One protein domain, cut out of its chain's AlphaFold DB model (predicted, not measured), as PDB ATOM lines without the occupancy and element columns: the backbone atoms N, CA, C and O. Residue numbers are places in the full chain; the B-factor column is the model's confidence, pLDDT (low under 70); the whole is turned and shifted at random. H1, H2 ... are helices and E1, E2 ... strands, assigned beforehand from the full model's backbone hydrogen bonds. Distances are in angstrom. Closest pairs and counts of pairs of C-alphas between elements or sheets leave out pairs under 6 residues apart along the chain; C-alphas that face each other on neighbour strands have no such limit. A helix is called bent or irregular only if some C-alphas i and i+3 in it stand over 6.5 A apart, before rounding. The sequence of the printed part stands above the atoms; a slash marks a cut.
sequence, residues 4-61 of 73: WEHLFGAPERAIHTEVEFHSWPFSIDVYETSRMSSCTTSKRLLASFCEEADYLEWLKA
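Overview. This is residues 4 to 61 of the 73 residues of an uncharacterized protein of Collinsella sp. AM40-7AC (UniProt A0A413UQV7). A strongly twisted, bent sheet of three antiparallel strands has helix H3 over E3, while two short helices, H1 and H2, only graze the sheet. H3 follows the last strand and folds back until Leu 59 comes close to Trp 4 of H1. The printed part has 58 residues, in the order H1, H2, E1, E2, E3, H3, and its class is mixed, helices and strands. The sheet order is E1, E2, E3, a meander in which each strand is the antiparallel neighbour of the one before. The whole is flat, 36 by 28 by 13 A, and only just compact, close to loose, with a radius of gyration of the C-alphas of 12.3 A.

Along the chain. H1, residues 4 to 8, begins at C-alpha 4 (103.575, 85.579, 103.310) and is 5.5 A long; H2, residues 11 to 14, is 5.0 A. E1, residues 17 to 23, is 19.8 A. E2, residues 26 to 35, is 27.1 A and bends by 53 degrees at residue 32. E3, residues 41 to 49, is 22.5 A and bends by 63 degrees at residue 46. H3, residues 52 to 60, is 12.6 A and ends at C-alpha 60 (99.680, 83.292, 107.912).

Arrangement. H1 and H2 touch only at the corner, C-alphas 8 and 14 being closest at 4.6 A. Hairpin E1 and E2 has N 20 and O 29 within hydrogen-bond range at 2.9 A; hairpin E2 and E3 has N 34 and O 42 at 2.9 A. H3 is on the sheet at a height of 9.5 A, over E3, only just slantwise at 59 degrees on the local plane; their closest C-alphas, 49 and 55, are 6.0 A apart. H1 and H3 are close but not clearly touching, the closest C-alphas, 4 and 59, being 4.9 A apart. H2 and H3 are apart. In H1 and H3 every O i to N i+4 pair is within hydrogen-bond range; H2 is too short for such a pair.

Size, cuts and confidence. The C-alphas farthest apart, those of Ser 38 and Ala 53, are 36.4 A apart. The printed part has no cut, and its five links are tight. Its mean pLDDT is 95.9, and no printed residue is under 70.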
ATOM      1  N   TRP A   4     104.038  84.971 104.559       97.44
ATOM      2  CA  TRP A   4     103.575  85.579 103.310       97.44
ATOM      3  C   TRP A   4     104.197  86.957 103.055       97.44
ATOM      4  O   TRP A   4     104.746  87.201 101.982       97.44
ATOM      5  N   GLU A   5     104.123  87.864 104.030       97.00
ATOM      6  CA  GLU A   5     104.691  89.210 103.900       97.00
ATOM      7  C   GLU A   5     106.217  89.166 103.766       97.00
ATOM      8  O   GLU A   5     106.805  89.954 103.020       97.00
ATOM      9  N   HIS A   6     106.863  88.231 104.465       95.38
ATOM     10  CA  HIS A   6     108.296  88.024 104.370       95.38
ATOM     11  C   HIS A   6     108.693  87.567 102.966       95.38
ATOM     12  O   HIS A   6     109.539  88.209 102.358       95.38
ATOM     13  N   LEU A   7     108.067  86.526 102.421       95.62
ATOM     14  CA  LEU A   7     108.501  85.894 101.169       95.62
ATOM     15  C   LEU A   7     107.962  86.586  99.912       95.62
ATOM     16  O   LEU A   7     108.687  86.780  98.940       95.62
ATOM     17  N   PHE A   8     106.694  86.991  99.935       96.06
ATOM     18  CA  PHE A   8     105.967  87.470  98.755       96.06
ATOM     19  C   PHE A   8     105.534  88.939  98.855       96.06
ATOM     20  O   PHE A   8     105.005  89.489  97.890       96.06
ATOM     21  N   GLY A   9     105.767  89.602  99.994       96.12
ATOM     22  CA  GLY A   9     105.326  90.981 100.235       96.12
ATOM     23  C   GLY A   9     106.026  92.053  99.387       96.12
ATOM     24  O   GLY A   9     105.555  93.188  99.347       96.12
ATOM     25  N   ALA A  10     107.123  91.716  98.700       96.06
ATOM     26  CA  ALA A  10     107.840  92.615  97.795       96.06
ATOM     27  C   ALA A  10     108.359  91.863  96.553       96.06
ATOM     28  O   ALA A  10     108.794  90.714  96.694       96.06
ATOM     29  N   PRO A  11     108.380  92.487  95.356       96.81
ATOM     30  CA  PRO A  11     108.899  91.859  94.137       96.81
ATOM     31  C   PRO A  11     110.329  91.321  94.286       96.81
ATOM     32  O   PRO A  11     110.643  90.244  93.784       96.81
ATOM     33  N   GLU A  12     111.177  92.041  95.022       94.56
ATOM     34  CA  GLU A  12     112.573  91.678  95.281       94.56
ATOM     35  C   GLU A  12     112.704  90.426  96.148       94.56
ATOM     36  O   GLU A  12     113.729  89.764  96.094       94.56
ATOM     37  N   ARG A  13     111.687  90.085  96.942       93.31
ATOM     38  CA  ARG A  13     111.671  88.859  97.753       93.31
ATOM     39  C   ARG A  13     110.979  87.716  97.017       93.31
ATOM     40  O   ARG A  13     111.473  86.591  97.017       93.31
ATOM     41  N   ALA A  14     109.912  88.034  96.286       95.88
ATOM     42  CA  ALA A  14     109.174  87.069  95.482       95.88
ATOM     43  C   ALA A  14     110.053  86.432  94.391       95.88
ATOM     44  O   ALA A  14     109.952  85.235  94.157       95.88
ATOM     45  N   ILE A  15     110.962  87.194  93.764       95.44
ATOM     46  CA  ILE A  15     111.917  86.654  92.775       95.44
ATOM     47  C   ILE A  15     112.889  85.618  93.368       95.44
ATOM     48  O   ILE A  15     113.454  84.814  92.630       95.44
ATOM     49  N   HIS A  16     113.075  85.630  94.689       95.31
ATOM     50  CA  HIS A  16     113.914  84.694  95.431       95.31
ATOM     51  C   HIS A  16     113.108  83.594  96.126       95.31
ATOM     52  O   HIS A  16     113.678  82.835  96.901       95.31
ATOM     53  N   THR A  17     111.810  83.467  95.843       96.56
ATOM     54  CA  THR A  17     110.957  82.433  96.436       96.56
ATOM     55  C   THR A  17     110.333  81.573  95.350       96.56
ATOM     56  O   THR A  17     109.781  82.080  94.376       96.56
ATOM     57  N   GLU A  18     110.387  80.261  95.526       97.19
ATOM     58  CA  GLU A  18     109.759  79.303  94.625       97.19
ATOM     59  C   GLU A  18     108.892  78.329  95.416       97.19
ATOM     60  O   GLU A  18     109.266  77.894  96.503       97.19
ATOM     61  N   VAL A  19     107.720  78.012  94.866       97.62
ATOM     62  CA  VAL A  19     106.783  77.045  95.439       97.62
ATOM     63  C   VAL A  19     106.595  75.936  94.418       97.62
ATOM     64  O   VAL A  19     106.095  76.182  93.318       97.62
ATOM     65  N   GLU A  20     107.008  74.726  94.771       97.44
ATOM     66  CA  GLU A  20     106.889  73.543  93.925       97.44
ATOM     67  C   GLU A  20     105.766  72.638  94.439       97.44
ATOM     68  O   GLU A  20     105.699  72.322  95.624       97.44
ATOM     69  N   PHE A  21     104.880  72.212  93.534       97.69
ATOM     70  CA  PHE A  21     103.858  71.203  93.814       97.69
ATOM     71  C   PHE A  21     104.298  69.877  93.204       97.69
ATOM     72  O   PHE A  21     104.321  69.718  91.977       97.69
ATOM     73  N   HIS A  22     104.622  68.911  94.054       96.62
ATOM     74  CA  HIS A  22     104.912  67.550  93.635       96.62
ATOM     75  C   HIS A  22     103.617  66.745  93.589       96.62
ATOM     76  O   HIS A  22     102.778  66.834  94.479       96.62
ATOM     77  N   SER A  23     103.424  65.965  92.524       94.38
ATOM     78  CA  SER A  23     102.212  65.158  92.340       94.38
ATOM     79  C   SER A  23     102.319  63.752  92.937       94.38
ATOM     80  O   SER A  23     101.286  63.129  93.185       94.38
ATOM     81  N   TRP A  24     103.535  63.231  93.160       91.88
ATOM     82  CA  TRP A  24     103.742  61.908  93.753       91.88
ATOM     83  C   TRP A  24     105.132  61.728  94.415       91.88
ATOM     84  O   TRP A  24     106.135  61.705  93.697       91.88
ATOM     85  N   PRO A  25     105.204  61.511  95.748       91.38
ATOM     86  CA  PRO A  25     104.118  61.768  96.698       91.38
ATOM     87  C   PRO A  25     103.663  63.230  96.601       91.38
ATOM     88  O   PRO A  25     104.421  64.083  96.143       91.38
ATOM     89  N   PHE A  26     102.409  63.506  96.967       95.62
ATOM     90  CA  PHE A  26     101.942  64.888  97.002       95.62
ATOM     91  C   PHE A  26     102.716  65.664  98.070       95.62
ATOM     92  O   PHE A  26     102.734  65.245  99.229       95.62
ATOM     93  N   SER A  27     103.346  66.768  97.676       97.56
ATOM     94  CA  SER A  27     103.941  67.729  98.604       97.56
ATOM     95  C   SER A  27     103.969  69.132  98.008       97.56
ATOM     96  O   SER A  27     103.935  69.315  96.788       97.56
ATOM     97  N   ILE A  28     104.020  70.121  98.893       98.50
ATOM     98  CA  ILE A  28     104.205  71.533  98.579       98.50
ATOM     99  C   ILE A  28     105.518  71.948  99.223       98.50
ATOM    100  O   ILE A  28     105.608  72.018 100.447       98.50
ATOM    101  N   ASP A  29     106.522  72.230  98.405       98.06
ATOM    102  CA  ASP A  29     107.849  72.603  98.878       98.06
ATOM    103  C   ASP A  29     108.100  74.083  98.595       98.06
ATOM    104  O   ASP A  29     107.902  74.569  97.480       98.06
ATOM    105  N   VAL A  30     108.544  74.810  99.617       97.88
ATOM    106  CA  VAL A  30     108.878  76.233  99.529       97.88
ATOM    107  C   VAL A  30     110.389  76.376  99.592       97.88
ATOM    108  O   VAL A  30     111.021  75.952 100.564       97.88
ATOM    109  N   TYR A  31     110.967  77.004  98.576       97.38
ATOM    110  CA  TYR A  31     112.403  77.200  98.439       97.38
ATOM    111  C   TYR A  31     112.772  78.681  98.426       97.38
ATOM    112  O   TYR A  31     112.135  79.496  97.760       97.38
ATOM    113  N   GLU A  32     113.880  79.004  99.086       96.06
ATOM    114  CA  GLU A  32     114.650  80.207  98.800       96.06
ATOM    115  C   GLU A  32     115.560  79.925  97.603       96.06
ATOM    116  O   GLU A  32     116.314  78.947  97.590       96.06
ATOM    117  N   THR A  33     115.507  80.784  96.593       95.31
ATOM    118  CA  THR A  33     116.250  80.622  95.348       95.31
ATOM    119  C   THR A  33     117.252  81.748  95.149       95.31
ATOM    120  O   THR A  33     116.981  82.935  95.340       95.31
ATOM    121  N   SER A  34     118.456  81.375  94.727       93.81
ATOM    122  CA  SER A  34     119.520  82.324  94.420       93.81
ATOM    123  C   SER A  34     120.196  81.969  93.107       93.81
ATOM    124  O   SER A  34     120.361  80.803  92.738       93.81
ATOM    125  N   ARG A  35     120.599  82.998  92.365       92.56
ATOM    126  CA  ARG A  35     121.365  82.806  91.138       92.56
ATOM    127  C   ARG A  35     122.768  82.324  91.500       92.56
ATOM    128  O   ARG A  35     123.509  83.047  92.157       92.56
ATOM    129  N   MET A  36     123.147  81.141  91.023       91.00
ATOM    130  CA  MET A  36     124.497  80.603  91.217       91.00
ATOM    131  C   MET A  36     125.419  80.981  90.051       91.00
ATOM    132  O   MET A  36     126.589  81.287  90.256       91.00
ATOM    133  N   SER A  37     124.900  80.987  88.820       92.12
ATOM    134  CA  SER A  37     125.657  81.384  87.628       92.12
ATOM    135  C   SER A  37     124.766  82.045  86.574       92.12
ATOM    136  O   SER A  37     123.591  82.337  86.807       92.12
ATOM    137  N   SER A  38     125.308  82.296  85.379       90.88
ATOM    138  CA  SER A  38     124.518  82.833  84.273       90.88
ATOM    139  C   SER A  38     123.377  81.907  83.840       90.88
ATOM    140  O   SER A  38     122.360  82.423  83.378       90.88
ATOM    141  N   CYS A  39     123.529  80.592  84.034       92.12
ATOM    142  CA  CYS A  39     122.607  79.550  83.578       92.12
ATOM    143  C   CYS A  39     122.155  78.569  84.675       92.12
ATOM    144  O   CYS A  39     121.432  77.627  84.366       92.12
ATOM    145  N   THR A  40     122.564  78.762  85.934       92.75
ATOM    146  CA  THR A  40     122.184  77.880  87.050       92.75
ATOM    147  C   THR A  40     121.672  78.656  88.262       92.75
ATOM    148  O   THR A  40     122.145  79.753  88.583       92.75
ATOM    149  N   THR A  41     120.724  78.043  88.961       93.69
ATOM    150  CA  THR A  41     120.129  78.503  90.221       93.69
ATOM    151  C   THR A  41     120.452  77.502  91.326       93.69
ATOM    152  O   THR A  41     120.591  76.306  91.079       93.69
ATOM    153  N   SER A  42     120.589  78.003  92.548       93.94
ATOM    154  CA  SER A  42     120.610  77.210  93.774       93.94
ATOM    155  C   SER A  42     119.280  77.383  94.495       93.94
ATOM    156  O   SER A  42     118.683  78.460  94.427       93.94
ATOM    157  N   LYS A  43     118.826  76.327  95.169       96.00
ATOM    158  CA  LYS A  43     117.591  76.308  95.949       96.00
ATOM    159  C   LYS A  43     117.898  75.785  97.348       96.00
ATOM    160  O   LYS A  43     118.619  74.795  97.486       96.00
ATOM    161  N   ARG A  44     117.353  76.438  98.370       95.88
ATOM    162  CA  ARG A  44     117.391  76.011  99.772       95.88
ATOM    163  C   ARG A  44     115.962  75.775 100.238       95.88
ATOM    164  O   ARG A  44     115.152  76.693 100.177       95.88
ATOM    165  N   LEU A  45     115.656  74.556 100.679       96.81
ATOM    166  CA  LEU A  45     114.333  74.219 101.207       96.81
ATOM    167  C   LEU A  45     114.090  75.000 102.505       96.81
ATOM    168  O   LEU A  45     114.908  74.929 103.422       96.81
ATOM    169  N   LEU A  46     112.981  75.733 102.560       95.94
ATOM    170  CA  LEU A  46     112.530  76.473 103.739       95.94
ATOM    171  C   LEU A  46     111.491  75.673 104.523       95.94
ATOM    172  O   LEU A  46     111.585  75.562 105.742       95.94
ATOM    173  N   ALA A  47     110.510  75.112 103.818       96.81
ATOM    174  CA  ALA A  47     109.430  74.327 104.403       96.81
ATOM    175  C   ALA A  47     108.861  73.341 103.374       96.81
ATOM    176  O   ALA A  47     108.942  73.582 102.170       96.81
ATOM    177  N   SER A  48     108.284  72.242 103.857       97.81
ATOM    178  CA  SER A  48     107.606  71.232 103.041       97.81
ATOM    179  C   SER A  48     106.314  70.814 103.735       97.81
ATOM    180  O   SER A  48     106.296  70.643 104.957       97.81
ATOM    181  N   PHE A  49     105.242  70.667 102.962       98.12
ATOM    182  CA  PHE A  49     103.901  70.370 103.456       98.12
ATOM    183  C   PHE A  49     103.287  69.214 102.676       98.12
ATOM    184  O   PHE A  49     103.455  69.118 101.462       98.12
ATOM    185  N   CYS A  50     102.522  68.366 103.361       97.25
ATOM    186  CA  CYS A  50     101.745  67.297 102.730       97.25
ATOM    187  C   CYS A  50     100.287  67.705 102.468       97.25
ATOM    188  O   CYS A  50      99.558  66.962 101.815       97.25
ATOM    189  N   GLU A  51      99.849  68.861 102.974       96.69
ATOM    190  CA  GLU A  51      98.476  69.357 102.859       96.69
ATOM    191  C   GLU A  51      98.469  70.862 102.550       96.69
ATOM    192  O   GLU A  51      99.268  71.637 103.078       96.69
ATOM    193  N   GLU A  52      97.534  71.306 101.705       97.31
ATOM    194  CA  GLU A  52      97.378  72.731 101.363       97.31
ATOM    195  C   GLU A  52      96.973  73.580 102.578       97.31
ATOM    196  O   GLU A  52      97.336  74.753 102.666       97.31
ATOM    197  N   ALA A  53      96.227  72.995 103.522       98.12
ATOM    198  CA  ALA A  53      95.803  73.672 104.743       98.12
ATOM    199  C   ALA A  53      97.003  74.070 105.613       98.12
ATOM    200  O   ALA A  53      97.067  75.220 106.051       98.12
ATOM    201  N   ASP A  54      97.975  73.168 105.775       98.06
ATOM    202  CA  ASP A  54      99.198  73.419 106.544       98.06
ATOM    203  C   ASP A  54     100.045  74.511 105.889       98.06
ATOM    204  O   ASP A  54     100.525  75.424 106.560       98.06
ATOM    205  N   TYR A  55     100.165  74.475 104.559       97.88
ATOM    206  CA  TYR A  55     100.848  75.528 103.807       97.88
ATOM    207  C   TYR A  55     100.175  76.899 104.002       97.88
ATOM    208  O   TYR A  55     100.847  77.902 104.254       97.88
ATOM    209  N   LEU A  56      98.839  76.962 103.934       98.25
ATOM    210  CA  LEU A  56      98.087  78.203 104.151       98.25
ATOM    211  C   LEU A  56      98.159  78.704 105.598       98.25
ATOM    212  O   LEU A  56      98.135  79.918 105.814       98.25
ATOM    213  N   GLU A  57      98.192  77.804 106.579       98.25
ATOM    214  CA  GLU A  57      98.394  78.157 107.984       98.25
ATOM    215  C   GLU A  57      99.794  78.735 108.186       98.25
ATOM    216  O   GLU A  57      99.935  79.837 108.721       98.25
ATOM    217  N   TRP A  58     100.814  78.067 107.649       97.94
ATOM    218  CA  TRP A  58     102.192  78.531 107.713       97.94
ATOM    219  C   TRP A  58     102.378  79.901 107.057       97.94
ATOM    220  O   TRP A  58     103.005  80.772 107.651       97.94
ATOM    221  N   LEU A  59     101.772  80.163 105.893       97.62
ATOM    222  CA  LEU A  59     101.833  81.485 105.253       97.62
ATOM    223  C   LEU A  59     101.284  82.620 106.134       97.62
ATOM    224  O   LEU A  59     101.736  83.762 106.015       97.62
ATOM    225  N   LYS A  60     100.304  82.325 106.995       97.94
ATOM    226  CA  LYS A  60      99.680  83.292 107.912       97.94
ATOM    227  C   LYS A  60     100.410  83.399 109.247       97.94
ATOM    228  O   LYS A  60     100.218  84.398 109.937       97.94
ATOM    229  N   ALA A  61     101.204  82.394 109.607       97.00
ATOM    230  CA  ALA A  61     101.996  82.403 110.823       97.00
ATOM    231  C   ALA A  61     103.018  83.548 110.805       97.00
ATOM    232  O   ALA A  61     103.444  84.017 109.741       97.00
TER     233      ALA A  61